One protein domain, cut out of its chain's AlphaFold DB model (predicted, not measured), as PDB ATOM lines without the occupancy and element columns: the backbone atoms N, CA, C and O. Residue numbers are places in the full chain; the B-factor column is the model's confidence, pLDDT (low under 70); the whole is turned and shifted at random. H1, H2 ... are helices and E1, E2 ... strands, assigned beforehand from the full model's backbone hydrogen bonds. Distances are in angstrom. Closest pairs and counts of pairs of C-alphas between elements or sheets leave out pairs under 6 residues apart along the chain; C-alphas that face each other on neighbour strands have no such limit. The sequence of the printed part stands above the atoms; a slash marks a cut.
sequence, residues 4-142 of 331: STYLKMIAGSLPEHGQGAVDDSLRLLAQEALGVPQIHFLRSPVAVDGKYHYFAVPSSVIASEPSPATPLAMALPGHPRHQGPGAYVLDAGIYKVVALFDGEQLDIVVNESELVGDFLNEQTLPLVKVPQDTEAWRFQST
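This is residues 4 to 142 of the 331 residues of the protein "ZIP zinc transporter" of Novimethylophilus kurashikiensis (UniProt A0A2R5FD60). Two small sheets stand side by side, E1-E3-E2 with helix H1 over it and E6-E5-E4-E7 with H4 over one face, and meet where E1 comes up to E6. The short helix H3 packs on the other face of the second sheet, and residues 130 to 142 run from E7 across to E2. The 139 printed residues hold four named helices and seven named strands, in the order E1 H1 E2 E3 H2 H3 E4 E5 E6 H4 E7; the first sheet is antiparallel, the second mixed, and the class is mixed, helices and strands. The whole is compact, with a radius of gyration of the C-alphas of 14.3 A and spans of 41 by 35 by 26 A.

Find C-alpha 10 at (241.826, 287.381, 183.093); from there E1 runs to residue 15. H1 holds residues 22 to 34, 18.0 A long, E2 39 to 43 and E3 51 to 58, 22.6 A. H2, residues 59 to 62, and H3, 71 to 75, are short. Then come E4, 86 to 92, 18.5 A; E5, 95 to 101, 19.3 A; E6, 106 to 112, 20.1 A; H4, 113 to 122, 14.8 A; and E7, 127 to 129, ending at C-alpha 129 (257.710, 292.289, 193.699).

Look first at E3, antiparallel to E1 (N 12 to O 54, 3.0 A) and, as a hairpin, to E2 (N 42 to O 55, 2.8 A). H1 is on this sheet, its Ala 30 and Ala 56 of E3 having C-alphas 6.3 A apart; H2 only grazes it. E1 touches E6, with the C-alphas of Gly 12 and Leu 106 closest at 5.1 A. E4, E5 and E6 form a meander, each strand the antiparallel neighbour of the one before: N 90 to O 97 is 2.8 A, N 98 to O 109 2.8 A. E7 is parallel to E4 (N 128 to O 87, 2.9 A). H4 runs along E5 at 3 degrees on the local plane, at a height over the sheet of 8.9 A. H3, on the opposite face, touches E4 at Ala 75 and Tyr 88, C-alphas 6.0 A apart. In H1 and H4 every O i to N i+4 pair is within hydrogen-bond range; H3 has 0 of 1, but 2 of 2 O i to N i+3 pairs, and H2 is too short for an O i to N i+4 pair.

The C-alphas of Gln 19 and Glu 114 are farthest apart, at 44.7 A. The printed part has no cut, and no link is long. Mean pLDDT of the printed part is 83.3; residues 17 to 21, 66, 134 to 135 and 141 to 142 are under 70.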
ATOM      1  N   SER A   4     249.365 276.998 186.879       73.56
ATOM      2  CA  SER A   4     248.397 276.754 185.801       73.56
ATOM      3  C   SER A   4     247.097 277.545 185.941       73.56
ATOM      4  O   SER A   4     246.357 277.693 184.970       73.56
ATOM      5  N   THR A   5     246.792 278.031 187.145       83.00
ATOM      6  CA  THR A   5     245.607 278.841 187.394       83.00
ATOM      7  C   THR A   5     245.740 280.234 186.789       83.00
ATOM      8  O   THR A   5     244.783 280.731 186.201       83.00
ATOM      9  N   TYR A   6     246.932 280.827 186.861       83.88
ATOM     10  CA  TYR A   6     247.185 282.169 186.340       83.88
ATOM     11  C   TYR A   6     247.094 282.238 184.811       83.88
ATOM     12  O   TYR A   6     246.625 283.236 184.284       83.88
ATOM     13  N   LEU A   7     247.429 281.152 184.103       80.31
ATOM     14  CA  LEU A   7     247.284 281.050 182.641       80.31
ATOM     15  C   LEU A   7     245.832 281.155 182.151       80.31
ATOM     16  O   LEU A   7     245.594 281.453 180.986       80.31
ATOM     17  N   LYS A   8     244.860 280.859 183.019       84.62
ATOM     18  CA  LYS A   8     243.424 280.924 182.709       84.62
ATOM     19  C   LYS A   8     242.737 282.103 183.393       84.62
ATOM     20  O   LYS A   8     241.510 282.180 183.385       84.62
ATOM     21  N   MET A   9     243.514 282.966 184.039       86.56
ATOM     22  CA  MET A   9     243.007 284.145 184.712       86.56
ATOM     23  C   MET A   9     242.992 285.314 183.733       86.56
ATOM     24  O   MET A   9     243.931 285.503 182.968       86.56
ATOM     25  N   ILE A  10     241.929 286.105 183.792       88.31
ATOM     26  CA  ILE A  10     241.826 287.381 183.093       88.31
ATOM     27  C   ILE A  10     241.860 288.519 184.105       88.31
ATOM     28  O   ILE A  10     241.467 288.346 185.264       88.31
ATOM     29  N   ALA A  11     242.311 289.678 183.646       89.38
ATOM     30  CA  ALA A  11     242.243 290.934 184.367       89.38
ATOM     31  C   ALA A  11     241.454 291.952 183.539       89.38
ATOM     32  O   ALA A  11     241.302 291.780 182.328       89.38
ATOM     33  N   GLY A  12     240.903 292.970 184.191       86.56
ATOM     34  CA  GLY A  12     240.248 294.055 183.477       86.56
ATOM     35  C   GLY A  12     239.733 295.162 184.381       86.56
ATOM     36  O   GLY A  12     239.902 295.143 185.603       86.56
ATOM     37  N   SER A  13     239.066 296.127 183.754       86.12
ATOM     38  CA  SER A  13     238.420 297.262 184.414       86.12
ATOM     39  C   SER A  13     236.952 297.364 184.008       86.12
ATOM     40  O   SER A  13     236.617 297.163 182.840       86.12
ATOM     41  N   LEU A  14     236.087 297.729 184.948       83.00
ATOM     42  CA  LEU A  14     234.664 297.962 184.740       83.00
ATOM     43  C   LEU A  14     234.306 299.367 185.243       83.00
ATOM     44  O   LEU A  14     234.628 299.682 186.386       83.00
ATOM     45  N   PRO A  15     233.625 300.207 184.454       80.88
ATOM     46  CA  PRO A  15     233.191 301.514 184.927       80.88
ATOM     47  C   PRO A  15     232.166 301.408 186.069       80.88
ATOM     48  O   PRO A  15     231.321 300.513 186.116       80.88
ATOM     49  N   GLU A  16     232.243 302.353 186.996       76.69
ATOM     50  CA  GLU A  16     231.299 302.559 188.082       76.69
ATOM     51  C   GLU A  16     229.999 303.115 187.487       76.69
ATOM     52  O   GLU A  16     229.916 304.253 187.020       76.69
ATOM     53  N   HIS A  17     228.972 302.274 187.425       63.47
ATOM     54  CA  HIS A  17     227.678 302.625 186.846       63.47
ATOM     55  C   HIS A  17     226.567 302.482 187.887       63.47
ATOM     56  O   HIS A  17     225.984 301.413 188.044       63.47
ATOM     57  N   GLY A  18     226.247 303.595 188.560       52.88
ATOM     58  CA  GLY A  18     225.052 303.757 189.399       52.88
ATOM     59  C   GLY A  18     224.899 302.751 190.551       52.88
ATOM     60  O   GLY A  18     225.774 301.945 190.837       52.88
ATOM     61  N   GLN A  19     223.747 302.786 191.231       48.50
ATOM     62  CA  GLN A  19     223.405 301.934 192.389       48.50
ATOM     63  C   GLN A  19     223.175 300.441 192.040       48.50
ATOM     64  O   GLN A  19     222.476 299.729 192.763       48.50
ATOM     65  N   GLY A  20     223.714 299.956 190.919       52.72
ATOM     66  CA  GLY A  20     223.626 298.557 190.506       52.72
ATOM     67  C   GLY A  20     224.646 297.666 191.221       52.72
ATOM     68  O   GLY A  20     225.678 298.123 191.710       52.72
ATOM     69  N   ALA A  21     224.379 296.359 191.261       68.38
ATOM     70  CA  ALA A  21     225.337 295.377 191.755       68.38
ATOM     71  C   ALA A  21     226.500 295.236 190.753       68.38
ATOM     72  O   ALA A  21     226.433 294.440 189.820       68.38
ATOM     73  N   VAL A  22     227.570 296.016 190.948       76.81
ATOM     74  CA  VAL A  22     228.841 295.964 190.186       76.81
ATOM     75  C   VAL A  22     229.309 294.519 189.963       76.81
ATOM     76  O   VAL A  22     229.725 294.151 188.866       76.81
ATOM     77  N   ASP A  23     229.148 293.677 190.985       82.00
ATOM     78  CA  ASP A  23     229.467 292.248 190.959       82.00
ATOM     79  C   ASP A  23     228.733 291.473 189.847       82.00
ATOM     80  O   ASP A  23     229.310 290.564 189.258       82.00
ATOM     81  N   ASP A  24     227.472 291.804 189.547       78.81
ATOM     82  CA  ASP A  24     226.699 291.125 188.500       78.81
ATOM     83  C   ASP A  24     227.163 291.519 187.100       78.81
ATOM     84  O   ASP A  24     227.249 290.665 186.217       78.81
ATOM     85  N   SER A  25     227.515 292.791 186.908       81.62
ATOM     86  CA  SER A  25     228.046 293.282 185.631       81.62
ATOM     87  C   SER A  25     229.422 292.686 185.347       81.62
ATOM     88  O   SER A  25     229.659 292.165 184.257       81.62
ATOM     89  N   LEU A  26     230.295 292.676 186.359       83.69
ATOM     90  CA  LEU A  26     231.592 292.006 186.300       83.69
ATOM     91  C   LEU A  26     231.407 290.528 185.968       83.69
ATOM     92  O   LEU A  26     232.065 290.011 185.067       83.69
ATOM     93  N   ARG A  27     230.480 289.853 186.657       82.44
ATOM     94  CA  ARG A  27     230.216 288.434 186.433       82.44
ATOM     95  C   ARG A  27     229.848 288.142 184.985       82.44
ATOM     96  O   ARG A  27     230.428 287.228 184.413       82.44
ATOM     97  N   LEU A  28     228.912 288.890 184.407       79.88
ATOM     98  CA  LEU A  28     228.485 288.685 183.021       79.88
ATOM     99  C   LEU A  28     229.634 288.926 182.037       79.88
ATOM    100  O   LEU A  28     229.865 288.099 181.159       79.88
ATOM    101  N   LEU A  29     230.391 290.011 182.225       81.19
ATOM    102  CA  LEU A  29     231.526 290.343 181.363       81.19
ATOM    103  C   LEU A  29     232.624 289.272 181.426       81.19
ATOM    104  O   LEU A  29     233.141 288.838 180.400       81.19
ATOM    105  N   ALA A  30     232.961 288.815 182.630       82.00
ATOM    106  CA  ALA A  30     233.985 287.801 182.832       82.00
ATOM    107  C   ALA A  30     233.540 286.403 182.370       82.00
ATOM    108  O   ALA A  30     234.369 285.647 181.871       82.00
ATOM    109  N   GLN A  31     232.254 286.053 182.506       84.50
ATOM    110  CA  GLN A  31     231.697 284.806 181.968       84.50
ATOM    111  C   GLN A  31     231.811 284.760 180.442       84.50
ATOM    112  O   GLN A  31     232.232 283.738 179.904       84.50
ATOM    113  N   GLU A  32     231.487 285.868 179.772       78.44
ATOM    114  CA  GLU A  32     231.606 286.000 178.318       78.44
ATOM    115  C   GLU A  32     233.069 285.902 177.872       78.44
ATOM    116  O   GLU A  32     233.410 285.072 177.033       78.44
ATOM    117  N   ALA A  33     233.961 286.681 178.493       74.81
ATOM    118  CA  ALA A  33     235.381 286.697 178.142       74.81
ATOM    119  C   ALA A  33     236.072 285.339 178.361       74.81
ATOM    120  O   ALA A  33     236.945 284.952 177.587       74.81
ATOM    121  N   LEU A  34     235.684 284.604 179.409       78.94
ATOM    122  CA  LEU A  34     236.226 283.275 179.701       78.94
ATOM    123  C   LEU A  34     235.481 282.140 178.979       78.94
ATOM    124  O   LEU A  34     235.934 280.995 179.038       78.94
ATOM    125  N   GLY A  35     234.335 282.419 178.347       77.56
ATOM    126  CA  GLY A  35     233.481 281.415 177.709       77.56
ATOM    127  C   GLY A  35     232.958 280.341 178.670       77.56
ATOM    128  O   GLY A  35     232.700 279.212 178.248       77.56
ATOM    129  N   VAL A  36     232.842 280.647 179.970       78.19
ATOM    130  CA  VAL A  36     232.400 279.682 180.991       78.19
ATOM    131  C   VAL A  36     231.315 280.250 181.908       78.19
ATOM    132  O   VAL A  36     231.399 281.392 182.355       78.19
ATOM    133  N   PRO A  37     230.312 279.438 182.291       72.50
ATOM    134  CA  PRO A  37     229.210 279.904 183.132       72.50
ATOM    135  C   PRO A  37     229.598 280.055 184.607       72.50
ATOM    136  O   PRO A  37     228.925 280.760 185.356       72.50
ATOM    137  N   GLN A  38     230.648 279.376 185.068       83.00
ATOM    138  CA  GLN A  38     231.061 279.399 186.468       83.00
ATOM    139  C   GLN A  38     232.443 280.013 186.596       83.00
ATOM    140  O   GLN A  38     233.431 279.463 186.103       83.00
ATOM    141  N   ILE A  39     232.497 281.129 187.313       86.75
ATOM    142  CA  ILE A  39     233.726 281.871 187.544       86.75
ATOM    143  C   ILE A  39     233.889 282.182 189.027       86.75
ATOM    144  O   ILE A  39     232.932 282.201 189.806       86.75
ATOM    145  N   HIS A  40     235.122 282.466 189.391       90.12
ATOM    146  CA  HIS A  40     235.477 283.133 190.625       90.12
ATOM    147  C   HIS A  40     236.122 284.459 190.262       90.12
ATOM    148  O   HIS A  40     236.932 284.515 189.336       90.12
ATOM    149  N   PHE A  41     235.760 285.521 190.970       90.31
ATOM    150  CA  PHE A  41     236.294 286.848 190.695       90.31
ATOM    151  C   PHE A  41     236.734 287.561 191.967       90.31
ATOM    152  O   PHE A  41     236.260 287.279 193.067       90.31
ATOM    153  N   LEU A  42     237.668 288.484 191.806       91.50
ATOM    154  CA  LEU A  42     238.152 289.388 192.831       91.50
ATOM    155  C   LEU A  42     238.121 290.789 192.233       91.50
ATOM    156  O   LEU A  42     238.625 290.975 191.132       91.50
ATOM    157  N   ARG A  43     237.561 291.767 192.943       90.88
ATOM    158  CA  ARG A  43     237.541 293.164 192.495       90.88
ATOM    159  C   ARG A  43     238.147 294.099 193.523       90.88
ATOM    160  O   ARG A  43     238.156 293.781 194.714       90.88
ATOM    161  N   SER A  44     238.579 295.269 193.071       91.19
ATOM    162  CA  SER A  44     238.944 296.364 193.954       91.19
ATOM    163  C   SER A  44     237.728 296.800 194.796       91.19
ATOM    164  O   SER A  44     236.595 296.861 194.298       91.19
ATOM    165  N   PRO A  45     237.914 297.086 196.098       86.94
ATOM    166  CA  PRO A  45     236.858 297.642 196.939       86.94
ATOM    167  C   PRO A  45     236.539 299.097 196.578       86.94
ATOM    168  O   PRO A  45     235.425 299.551 196.825       86.94
ATOM    169  N   VAL A  46     237.501 299.809 195.987       86.38
ATOM    170  CA  VAL A  46     237.403 301.225 195.621       86.38
ATOM    171  C   VAL A  46     237.517 301.359 194.105       86.38
ATOM    172  O   VAL A  46     238.294 300.637 193.474       86.38
ATOM    173  N   ALA A  47     236.732 302.272 193.535       86.19
ATOM    174  CA  ALA A  47     236.870 302.680 192.147       86.19
ATOM    175  C   ALA A  47     237.958 303.757 192.027       86.19
ATOM    176  O   ALA A  47     237.976 304.711 192.806       86.19
ATOM    177  N   VAL A  48     238.856 303.609 191.057       85.88
ATOM    178  CA  VAL A  48     239.837 304.637 190.679       85.88
ATOM    179  C   VAL A  48     239.404 305.192 189.335       85.88
ATOM    180  O   VAL A  48     239.072 304.420 188.440       85.88
ATOM    181  N   ASP A  49     239.310 306.517 189.231       84.06
ATOM    182  CA  ASP A  49     238.802 307.212 188.040       84.06
ATOM    183  C   ASP A  49     237.444 306.678 187.554       84.06
ATOM    184  O   ASP A  49     237.169 306.553 186.361       84.06
ATOM    185  N   GLY A  50     236.580 306.328 188.514       83.81
ATOM    186  CA  GLY A  50     235.260 305.767 188.242       83.81
ATOM    187  C   GLY A  50     235.310 304.382 187.600       83.81
ATOM    188  O   GLY A  50     234.386 304.028 186.874       83.81
ATOM    189  N   LYS A  51     236.371 303.594 187.820       86.38
ATOM    190  CA  LYS A  51     236.499 302.205 187.356       86.38
ATOM    191  C   LYS A  51     236.893 301.270 188.498       86.38
ATOM    192  O   LYS A  51     237.791 301.564 189.282       86.38
ATOM    193  N   TYR A  52     236.236 300.118 188.568       88.94
ATOM    194  CA  TYR A  52     236.638 298.980 189.386       88.94
ATOM    195  C   TYR A  52     237.544 298.054 188.590       88.94
ATOM    196  O   TYR A  52     237.215 297.668 187.471       88.94
ATOM    197  N   HIS A  53     238.640 297.623 189.195       91.19
ATOM    198  CA  HIS A  53     239.570 296.678 188.587       91.19
ATOM    199  C   HIS A  53     239.319 295.287 189.136       91.19
ATOM    200  O   HIS A  53     238.935 295.136 190.300       91.19
ATOM    201  N   TYR A  54     239.499 294.258 188.316       91.94
ATOM    202  CA  TYR A  54     239.193 292.898 188.731       91.94
ATOM    203  C   TYR A  54     240.104 291.844 188.115       91.94
ATOM    204  O   TYR A  54     240.675 292.030 187.047       91.94
ATOM    205  N   PHE A  55     240.158 290.700 188.793       93.25
ATOM    206  CA  PHE A  55     240.644 289.432 188.274       93.25
ATOM    207  C   PHE A  55     239.500 288.426 188.237       93.25
ATOM    208  O   PHE A  55     238.690 288.373 189.166       93.25
ATOM    209  N   ALA A  56     239.445 287.590 187.206       90.38
ATOM    210  CA  ALA A  56     238.481 286.500 187.123       90.38
ATOM    211  C   ALA A  56     239.123 285.228 186.572       90.38
ATOM    212  O   ALA A  56     240.003 285.279 185.718       90.38
ATOM    213  N   VAL A  57     238.673 284.078 187.063       91.44
ATOM    214  CA  VAL A  57     239.185 282.764 186.665       91.44
ATOM    215  C   VAL A  57     238.038 281.747 186.607       91.44
ATOM    216  O   VAL A  57     237.104 281.835 187.414       91.44
ATOM    217  N   PRO A  58     238.071 280.758 185.695       88.75
ATOM    218  CA  PRO A  58     237.075 279.695 185.678       88.75
ATOM    219  C   PRO A  58     237.095 278.882 186.976       88.75
ATOM    220  O   PRO A  58     238.154 278.441 187.436       88.75
ATOM    221  N   SER A  59     235.915 278.609 187.538       87.31
ATOM    222  CA  SER A  59     235.785 277.854 188.793       87.31
ATOM    223  C   SER A  59     236.408 276.461 188.724       87.31
ATOM    224  O   SER A  59     236.940 275.978 189.718       87.31
ATOM    225  N   SER A  60     236.400 275.830 187.548       84.69
ATOM    226  CA  SER A  60     236.986 274.504 187.324       84.69
ATOM    227  C   SER A  60     238.492 274.446 187.596       84.69
ATOM    228  O   SER A  60     239.021 273.372 187.859       84.69
ATOM    229  N   VAL A  61     239.193 275.581 187.530       83.50
ATOM    230  CA  VAL A  61     240.656 275.654 187.683       83.50
ATOM    231  C   VAL A  61     241.071 275.775 189.150       83.50
ATOM    232  O   VAL A  61     242.212 275.489 189.497       83.50
ATOM    233  N   ILE A  62     240.139 276.178 190.015       84.00
ATOM    234  CA  ILE A  62     240.362 276.356 191.455       84.00
ATOM    235  C   ILE A  62     239.418 275.500 192.302       84.00
ATOM    236  O   ILE A  62     239.342 275.680 193.511       84.00
ATOM    237  N   ALA A  63     238.716 274.545 191.686       76.44
ATOM    238  CA  ALA A  63     237.730 273.691 192.348       76.44
ATOM    239  C   ALA A  63     238.317 272.860 193.505       76.44
ATOM    240  O   ALA A  63     237.590 272.477 194.417       76.44
ATOM    241  N   SER A  64     239.625 272.590 193.480       74.56
ATOM    242  CA  SER A  64     240.344 271.880 194.542       74.56
ATOM    243  C   SER A  64     240.769 272.774 195.714       74.56
ATOM    244  O   SER A  64     241.254 272.253 196.716       74.56
ATOM    245  N   GLU A  65     240.636 274.100 195.607       75.00
ATOM    246  CA  GLU A  65     240.999 275.049 196.662       75.00
ATOM    247  C   GLU A  65     239.723 275.580 197.347       75.00
ATOM    248  O   GLU A  65     238.949 276.302 196.725       75.00
ATOM    249  N   PRO A  66     239.476 275.268 198.635       67.06
ATOM    250  CA  PRO A  66     238.240 275.664 199.323       67.06
ATOM    251  C   PRO A  66     238.151 277.170 199.618       67.06
ATOM    252  O   PRO A  66     237.067 277.698 199.858       67.06
ATOM    253  N   SER A  67     239.283 277.876 199.621       78.12
ATOM    254  CA  SER A  67     239.340 279.328 199.793       78.12
ATOM    255  C   SER A  67     240.423 279.905 198.879       78.12
ATOM    256  O   SER A  67     241.519 280.223 199.346       78.12
ATOM    257  N   PRO A  68     240.157 279.969 197.563       83.12
ATOM    258  CA  PRO A  68     241.158 280.398 196.606       83.12
ATOM    259  C   PRO A  68     241.456 281.880 196.820       83.12
ATOM    260  O   PRO A  68     240.548 282.707 196.940       83.12
ATOM    261  N   ALA A  69     242.738 282.212 196.871       87.38
ATOM    262  CA  ALA A  69     243.230 283.565 197.073       87.38
ATOM    263  C   ALA A  69     244.457 283.799 196.192       87.38
ATOM    264  O   ALA A  69     245.197 282.858 195.894       87.38
ATOM    265  N   THR A  70     244.671 285.048 195.779       89.44
ATOM    266  CA  THR A  70     245.819 285.416 194.940       89.44
ATOM    267  C   THR A  70     246.648 286.536 195.571       89.44
ATOM    268  O   THR A  70     246.089 287.575 195.927       89.44
ATOM    269  N   PRO A  71     247.983 286.383 195.678       90.69
ATOM    270  CA  PRO A  71     248.874 287.474 196.077       90.69
ATOM    271  C   PRO A  71     248.817 288.678 195.122       90.69
ATOM    272  O   PRO A  71     249.045 289.812 195.541       90.69
ATOM    273  N   LEU A  72     248.443 288.457 193.853       90.88
ATOM    274  CA  LEU A  72     248.284 289.523 192.850       90.88
ATOM    275  C   LEU A  72     247.151 290.499 193.177       90.88
ATOM    276  O   LEU A  72     247.072 291.555 192.559       90.88
ATOM    277  N   ALA A  73     246.328 290.206 194.187       92.12
ATOM    278  CA  ALA A  73     245.405 291.173 194.769       92.12
ATOM    279  C   ALA A  73     246.098 292.484 195.180       92.12
ATOM    280  O   ALA A  73     245.451 293.524 195.190       92.12
ATOM    281  N   MET A  74     247.409 292.456 195.460       93.38
ATOM    282  CA  MET A  74     248.213 293.653 195.724       93.38
ATOM    283  C   MET A  74     248.174 294.681 194.578       93.38
ATOM    284  O   MET A  74     248.286 295.881 194.832       93.38
ATOM    285  N   ALA A  75     247.979 294.229 193.336       93.25
ATOM    286  CA  ALA A  75     247.846 295.102 192.173       93.25
ATOM    287  C   ALA A  75     246.516 295.874 192.155       93.25
ATOM    288  O   ALA A  75     246.408 296.880 191.462       93.25
ATOM    289  N   LEU A  76     245.509 295.430 192.917       93.00
ATOM    290  CA  LEU A  76     244.201 296.074 192.945       93.00
ATOM    291  C   LEU A  76     244.214 297.335 193.821       93.00
ATOM    292  O   LEU A  76     244.676 297.285 194.969       93.00
ATOM    293  N   PRO A  77     243.617 298.440 193.342       91.56
ATOM    294  CA  PRO A  77     243.416 299.621 194.163       91.56
ATOM    295  C   PRO A  77     242.632 299.325 195.444       91.56
ATOM    296  O   PRO A  77     241.665 298.563 195.450       91.56
ATOM    297  N   GLY A  78     243.045 299.944 196.548       87.94
ATOM    298  CA  GLY A  78     242.456 299.723 197.871       87.94
ATOM    299  C   GLY A  78     243.038 298.533 198.641       87.94
ATOM    300  O   GLY A  78     242.660 298.327 199.794       87.94
ATOM    301  N   HIS A  79     243.970 297.768 198.061       90.31
ATOM    302  CA  HIS A  79     244.744 296.790 198.822       90.31
ATOM    303  C   HIS A  79     245.726 297.494 199.782       90.31
ATOM    304  O   HIS A  79     246.404 298.428 199.352       90.31
ATOM    305  N   PRO A  80     245.888 297.062 201.055       88.44
ATOM    306  CA  PRO A  80     246.753 297.753 202.026       88.44
ATOM    307  C   PRO A  80     248.218 297.887 201.595       88.44
ATOM    308  O   PRO A  80     248.922 298.796 202.020       88.44
ATOM    309  N   ARG A  81     248.682 296.953 200.761       89.44
ATOM    310  CA  ARG A  81     250.046 296.918 200.204       89.44
ATOM    311  C   ARG A  81     250.137 297.404 198.753       89.44
ATOM    312  O   ARG A  81     251.168 297.192 198.124       89.44
ATOM    313  N   HIS A  82     249.069 297.989 198.212       91.38
ATOM    314  CA  HIS A  82     249.081 298.580 196.876       91.38
ATOM    315  C   HIS A  82     250.062 299.761 196.836       91.38
ATOM    316  O   HIS A  82     250.022 300.618 197.717       91.38
ATOM    317  N   GLN A  83     250.942 299.805 195.833       91.50
ATOM    318  CA  GLN A  83     251.979 300.841 195.689       91.50
ATOM    319  C   GLN A  83     251.693 301.822 194.539       91.50
ATOM    320  O   GLN A  83     252.548 302.635 194.199       91.50
ATOM    321  N   GLY A  84     250.487 301.777 193.963       91.62
ATOM    322  CA  GLY A  84     250.084 302.600 192.822       91.62
ATOM    323  C   GLY A  84     250.323 301.907 191.476       91.62
ATOM    324  O   GLY A  84     250.428 300.674 191.436       91.62
ATOM    325  N   PRO A  85     250.386 302.678 190.374       92.81
ATOM    326  CA  PRO A  85     250.692 302.152 189.047       92.81
ATOM    327  C   PRO A  85     252.052 301.451 189.009       92.81
ATOM    328  O   PRO A  85     253.055 301.980 189.491       92.81
ATOM    329  N   GLY A  86     252.087 300.248 188.447       93.12
ATOM    330  CA  GLY A  86     253.269 299.403 188.440       93.12
ATOM    331  C   GLY A  86     253.027 298.024 187.840       93.12
ATOM    332  O   GLY A  86     251.896 297.576 187.648       93.12
ATOM    333  N   ALA A  87     254.131 297.338 187.574       92.31
ATOM    334  CA  ALA A  87     254.152 295.935 187.203       92.31
ATOM    335  C   ALA A  87     254.339 295.084 188.468       92.31
ATOM    336  O   ALA A  87     255.429 295.018 189.042       92.31
ATOM    337  N   TYR A  88     253.262 294.440 188.908       93.88
ATOM    338  CA  TYR A  88     253.221 293.582 190.088       93.88
ATOM    339  C   TYR A  88     253.623 292.160 189.714       93.88
ATOM    340  O   TYR A  88     252.843 291.425 189.111       93.88
ATOM    341  N   VAL A  89     254.846 291.779 190.070       93.31
ATOM    342  CA  VAL A  89     255.475 290.529 189.638       93.31
ATOM    343  C   VAL A  89     255.390 289.478 190.736       93.31
ATOM    344  O   VAL A  89     255.911 289.675 191.834       93.31
ATOM    345  N   LEU A  90     254.778 288.344 190.415       91.62
ATOM    346  CA  LEU A  90     254.719 287.143 191.236       91.62
ATOM    347  C   LEU A  90     255.525 286.026 190.562       91.62
ATOM    348  O   LEU A  90     255.203 285.585 189.456       91.62
ATOM    349  N   ASP A  91     256.545 285.530 191.257       89.94
ATOM    350  CA  ASP A  91     257.302 284.358 190.822       89.94
ATOM    351  C   ASP A  91     256.494 283.087 191.142       89.94
ATOM    352  O   ASP A  91     256.191 282.814 192.305       89.94
ATOM    353  N   ALA A  92     256.124 282.305 190.124       81.69
ATOM    354  CA  ALA A  92     255.275 281.114 190.237       81.69
ATOM    355  C   ALA A  92     255.988 279.864 189.682       81.69
ATOM    356  O   ALA A  92     255.472 279.142 188.824       81.69
ATOM    357  N   GLY A  93     257.197 279.597 190.183       81.31
ATOM    358  CA  GLY A  93     258.038 278.490 189.724       81.31
ATOM    359  C   GLY A  93     258.750 278.835 188.416       81.31
ATOM    360  O   GLY A  93     259.518 279.787 188.379       81.31
ATOM    361  N   ILE A  94     258.510 278.058 187.355       78.25
ATOM    362  CA  ILE A  94     259.103 278.306 186.024       78.25
ATOM    363  C   ILE A  94     258.468 279.510 185.307       78.25
ATOM    364  O   ILE A  94     259.098 280.141 184.456       78.25
ATOM    365  N   TYR A  95     257.234 279.853 185.686       82.25
ATOM    366  CA  TYR A  95     256.496 280.982 185.138       82.25
ATOM    367  C   TYR A  95     256.614 282.207 186.038       82.25
ATOM    368  O   TYR A  95     256.613 282.098 187.268       82.25
ATOM    369  N   LYS A  96     256.617 283.381 185.411       85.94
ATOM    370  CA  LYS A  96     256.338 284.652 186.073       85.94
ATOM    371  C   LYS A  96     254.951 285.126 185.693       85.94
ATOM    372  O   LYS A  96     254.544 285.054 184.533       85.94
ATOM    373  N   VAL A  97     254.242 285.622 186.695       87.81
ATOM    374  CA  VAL A  97     252.921 286.215 186.537       87.81
ATOM    375  C   VAL A  97     253.041 287.689 186.871       87.81
ATOM    376  O   VAL A  97     253.515 288.043 187.948       87.81
ATOM    377  N   VAL A  98     252.617 288.546 185.956       86.38
ATOM    378  CA  VAL A  98     252.675 289.995 186.120       86.38
ATOM    379  C   VAL A  98     251.277 290.557 185.990       86.38
ATOM    380  O   VAL A  98     250.621 290.336 184.977       86.38
ATOM    381  N   ALA A  99     250.837 291.306 186.995       91.25
ATOM    382  CA  ALA A  99     249.699 292.200 186.853       91.25
ATOM    383  C   ALA A  99     250.213 293.608 186.524       91.25
ATOM    384  O   ALA A  99     250.967 294.190 187.306       91.25
ATOM    385  N   LEU A 100     249.842 294.132 185.360       85.81
ATOM    386  CA  LEU A 100     250.210 295.469 184.905       85.81
ATOM    387  C   LEU A 100     249.072 296.415 185.251       85.81
ATOM    388  O   LEU A 100     247.970 296.257 184.735       85.81
ATOM    389  N   PHE A 101     249.337 297.374 186.128       91.12
ATOM    390  CA  PHE A 101     248.387 298.426 186.456       91.12
ATOM    391  C   PHE A 101     248.983 299.771 186.058       91.12
ATOM    392  O   PHE A 101     249.989 300.183 186.633       91.12
ATOM    393  N   ASP A 102     248.388 300.460 185.088       85.75
ATOM    394  CA  ASP A 102     248.867 301.770 184.614       85.75
ATOM    395  C   ASP A 102     248.156 302.959 185.295       85.75
ATOM    396  O   ASP A 102     248.520 304.113 185.074       85.75
ATOM    397  N   GLY A 103     247.188 302.677 186.172       85.06
ATOM    398  CA  GLY A 103     246.318 303.660 186.821       85.06
ATOM    399  C   GLY A 103     244.882 303.616 186.300       85.06
ATOM    400  O   GLY A 103     243.950 303.857 187.065       85.06
ATOM    401  N   GLU A 104     244.692 303.219 185.045       83.62
ATOM    402  CA  GLU A 104     243.390 303.168 184.384       83.62
ATOM    403  C   GLU A 104     242.968 301.728 184.062       83.62
ATOM    404  O   GLU A 104     241.823 301.339 184.316       83.62
ATOM    405  N   GLN A 105     243.888 300.931 183.530       83.94
ATOM    406  CA  GLN A 105     243.693 299.564 183.075       83.94
ATOM    407  C   GLN A 105     244.501 298.587 183.929       83.94
ATOM    408  O   GLN A 105     245.527 298.923 184.525       83.94
ATOM    409  N   LEU A 106     243.983 297.364 184.016       87.31
ATOM    410  CA  LEU A 106     244.634 296.257 184.695       87.31
ATOM    411  C   LEU A 106     244.705 295.074 183.739       87.31
ATOM    412  O   LEU A 106     243.672 294.484 183.422       87.31
ATOM    413  N   ASP A 107     245.923 294.704 183.374       85.12
ATOM    414  CA  ASP A 107     246.205 293.559 182.520       85.12
ATOM    415  C   ASP A 107     246.981 292.487 183.276       85.12
ATOM    416  O   ASP A 107     247.611 292.736 184.309       85.12
ATOM    417  N   ILE A 108     246.943 291.267 182.749       85.31
ATOM    418  CA  ILE A 108     247.730 290.154 183.263       85.31
ATOM    419  C   ILE A 108     248.554 289.515 182.156       85.31
ATOM    420  O   ILE A 108     248.047 289.182 181.088       85.31
ATOM    421  N   VAL A 109     249.833 289.308 182.448       83.69
ATOM    422  CA  VAL A 109     250.784 288.630 181.574       83.69
ATOM    423  C   VAL A 109     251.355 287.439 182.323       83.69
ATOM    424  O   VAL A 109     251.849 287.568 183.443       83.69
ATOM    425  N   VAL A 110     251.288 286.263 181.706       82.62
ATOM    426  CA  VAL A 110     251.851 285.028 182.256       82.62
ATOM    427  C   VAL A 110     252.734 284.397 181.202       82.62
ATOM    428  O   VAL A 110     252.250 284.055 180.125       82.62
ATOM    429  N   ASN A 111     254.020 284.246 181.499       82.50
ATOM    430  CA  ASN A 111     254.949 283.581 180.594       82.50
ATOM    431  C   ASN A 111     256.168 283.035 181.355       82.50
ATOM    432  O   ASN A 111     256.252 283.140 182.582       82.50
ATOM    433  N   GLU A 112     257.103 282.418 180.640       79.75
ATOM    434  CA  GLU A 112     258.385 281.981 181.187       79.75
ATOM    435  C   GLU A 112     259.181 283.154 181.772       79.75
ATOM    436  O   GLU A 112     259.117 284.293 181.301       79.75
ATOM    437  N   SER A 113     259.946 282.865 182.825       83.69
ATOM    438  CA  SER A 113     260.625 283.882 183.637       83.69
ATOM    439  C   SER A 113     261.588 284.790 182.864       83.69
ATOM    440  O   SER A 113     261.793 285.934 183.285       83.69
ATOM    441  N   GLU A 114     262.181 284.274 181.784       79.44
ATOM    442  CA  GLU A 114     263.111 284.986 180.901       79.44
ATOM    443  C   GLU A 114     262.360 285.970 179.994       79.44
ATOM    444  O   GLU A 114     262.618 287.169 180.056       79.44
ATOM    445  N   LEU A 115     261.337 285.497 179.273       77.31
ATOM    446  CA  LEU A 115     260.514 286.319 178.374       77.31
ATOM    447  C   LEU A 115     259.798 287.458 179.105       77.31
ATOM    448  O   LEU A 115     259.705 288.576 178.600       77.31
ATOM    449  N   VAL A 116     259.300 287.188 180.315       80.94
ATOM    450  CA  VAL A 116     258.703 288.232 181.156       80.94
ATOM    451  C   VAL A 116     259.755 289.251 181.594       80.94
ATOM    452  O   VAL A 116     259.443 290.431 181.696       80.94
ATOM    453  N   GLY A 117     260.990 288.820 181.861       78.25
ATOM    454  CA  GLY A 117     262.082 289.721 182.227       78.25
ATOM    455  C   GLY A 117     262.377 290.741 181.131       78.25
ATOM    456  O   GLY A 117     262.440 291.934 181.421       78.25
ATOM    457  N   ASP A 118     262.475 290.282 179.884       75.88
ATOM    458  CA  ASP A 118     262.710 291.151 178.727       75.88
ATOM    459  C   ASP A 118     261.541 292.116 178.502       75.88
ATOM    460  O   ASP A 118     261.747 293.325 178.419       75.88
ATOM    461  N   PHE A 119     260.306 291.604 178.534       81.44
ATOM    462  CA  PHE A 119     259.097 292.426 178.431       81.44
ATOM    463  C   PHE A 119     259.030 293.518 179.513       81.44
ATOM    464  O   PHE A 119     258.670 294.659 179.237       81.44
ATOM    465  N   LEU A 120     259.391 293.190 180.756       81.19
ATOM    466  CA  LEU A 120     259.383 294.141 181.866       81.19
ATOM    467  C   LEU A 120     260.463 295.222 181.741       81.19
ATOM    468  O   LEU A 120     260.247 296.328 182.225       81.19
ATOM    469  N   ASN A 121     261.595 294.925 181.101       82.44
ATOM    470  CA  ASN A 121     262.649 295.913 180.857       82.44
ATOM    471  C   ASN A 121     262.230 296.964 179.814       82.44
ATOM    472  O   ASN A 121     262.737 298.084 179.841       82.44
ATOM    473  N   GLU A 122     261.315 296.613 178.908       77.88
ATOM    474  CA  GLU A 122     260.742 297.540 177.926       77.88
ATOM    475  C   GLU A 122     259.645 298.433 178.527       77.88
ATOM    476  O   GLU A 122     259.340 299.498 177.985       77.88
ATOM    477  N   GLN A 123     259.059 298.029 179.655       77.50
ATOM    478  CA  GLN A 123     258.001 298.777 180.328       77.50
ATOM    479  C   GLN A 123     258.567 299.906 181.195       77.50
ATOM    480  O   GLN A 123     259.492 299.725 181.982       77.50
ATOM    481  N   THR A 124     257.943 301.083 181.129       83.88
ATOM    482  CA  THR A 124     258.301 302.238 181.976       83.88
ATOM    483  C   THR A 124     257.667 302.188 183.369       83.88
ATOM    484  O   THR A 124     257.770 303.148 184.134       83.88
ATOM    485  N   LEU A 125     256.963 301.103 183.698       84.50
ATOM    486  CA  LEU A 125     256.230 300.960 184.950       84.50
ATOM    487  C   LEU A 125     257.158 300.528 186.100       84.50
ATOM    488  O   LEU A 125     258.011 299.659 185.909       84.50
ATOM    489  N   PRO A 126     256.976 301.068 187.321       90.81
ATOM    490  CA  PRO A 126     257.705 300.605 188.498       90.81
ATOM    491  C   PRO A 126     257.496 299.110 188.751       90.81
ATOM    492  O   PRO A 126     256.369 298.616 188.758       90.81
ATOM    493  N   LEU A 127     258.586 298.387 189.002       91.81
ATOM    494  CA  LEU A 127     258.543 296.961 189.316       91.81
ATOM    495  C   LEU A 127     258.243 296.749 190.800       91.81
ATOM    496  O   LEU A 127     259.052 297.094 191.664       91.81
ATOM    497  N   VAL A 128     257.112 296.112 191.092       92.19
ATOM    498  CA  VAL A 128     256.702 295.756 192.451       92.19
ATOM    499  C   VAL A 128     256.743 294.242 192.590       92.19
ATOM    500  O   VAL A 128     255.945 293.523 191.997       92.19
ATOM    501  N   LYS A 129     257.676 293.724 193.392       91.56
ATOM    502  CA  LYS A 129     257.710 292.289 193.699       91.56
ATOM    503  C   LYS A 129     256.590 291.950 194.671       91.56
ATOM    504  O   LYS A 129     256.501 292.562 195.734       91.56
ATOM    505  N   VAL A 130     255.778 290.963 194.314       89.88
ATOM    506  CA  VAL A 130     254.675 290.441 195.121       89.88
ATOM    507  C   VAL A 130     255.155 289.180 195.845       89.88
ATOM    508  O   VAL A 130     255.354 288.145 195.207       89.88
ATOM    509  N   PRO A 131     255.345 289.230 197.174       86.62
ATOM    510  CA  PRO A 131     255.688 288.049 197.955       86.62
ATOM    511  C   PRO A 131     254.572 286.996 197.898       86.62
ATOM    512  O   PRO A 131     253.392 287.344 198.007       86.62
ATOM    513  N   GLN A 132     254.927 285.713 197.774       76.12
ATOM    514  CA  GLN A 132     253.951 284.612 197.758       76.12
ATOM    515  C   GLN A 132     253.162 284.483 199.072       76.12
ATOM    516  O   GLN A 132     252.029 284.007 199.065       76.12
ATOM    517  N   ASP A 133     253.748 284.920 200.184       71.31
ATOM    518  CA  ASP A 133     253.184 284.921 201.537       71.31
ATOM    519  C   ASP A 133     252.363 286.183 201.855       71.31
ATOM    520  O   ASP A 133     251.936 286.389 202.992       71.31
ATOM    521  N   THR A 134     252.128 287.043 200.861       68.31
ATOM    522  CA  THR A 134     251.284 288.227 201.031       68.31
ATOM    523  C   THR A 134     249.872 287.823 201.439       68.31
ATOM    524  O   THR A 134     249.335 286.838 200.937       68.31
ATOM    525  N   GLU A 135     249.260 288.632 202.305       68.31
ATOM    526  CA  GLU A 135     247.839 288.577 202.642       68.31
ATOM    527  C   GLU A 135     246.989 288.630 201.362       68.31
ATOM    528  O   GLU A 135     246.689 289.685 200.812       68.31
ATOM    529  N   ALA A 136     246.682 287.450 200.836       76.75
ATOM    530  CA  ALA A 136     246.026 287.284 199.560       76.75
ATOM    531  C   ALA A 136     244.524 287.487 199.740       76.75
ATOM    532  O   ALA A 136     243.883 286.833 200.570       76.75
ATOM    533  N   TRP A 137     243.935 288.372 198.937       84.38
ATOM    534  CA  TRP A 137     242.485 288.493 198.924       84.38
ATOM    535  C   TRP A 137     241.848 287.269 198.281       84.38
ATOM    536  O   TRP A 137     242.338 286.711 197.295       84.38
ATOM    537  N   ARG A 138     240.733 286.856 198.882       84.62
ATOM    538  CA  ARG A 138     239.980 285.672 198.484       84.62
ATOM    539  C   ARG A 138     239.081 285.992 197.308       84.62
ATOM    540  O   ARG A 138     238.391 287.012 197.310       84.62
ATOM    541  N   PHE A 139     239.033 285.080 196.349       80.38
ATOM    542  CA  PHE A 139     238.049 285.168 195.287       80.38
ATOM    543  C   PHE A 139     236.642 284.945 195.839       80.38
ATOM    544  O   PHE A 139     236.404 284.104 196.710       80.38
ATOM    545  N   GLN A 140     235.693 285.682 195.281       79.44
ATOM    546  CA  GLN A 140     234.276 285.498 195.515       79.44
ATOM    547  C   GLN A 140     233.729 284.495 194.498       79.44
ATOM    548  O   GLN A 140     233.985 284.591 193.297       79.44
ATOM    549  N   SER A 141     232.986 283.506 194.996       69.81
ATOM    550  CA  SER A 141     232.321 282.515 194.156       69.81
ATOM    551  C   SER A 141     230.970 283.027 193.682       69.81
ATOM    552  O   SER A 141     230.182 283.564 194.465       69.81
ATOM    553  N   THR A 142     230.634 282.763 192.422       60.19
ATOM    554  CA  THR A 142     229.272 282.970 191.913       60.19
ATOM    555  C   THR A 142     228.261 281.971 192.494       60.19
ATOM    556  O   THR A 142     227.054 282.183 192.377       60.19
TER     557      THR A 142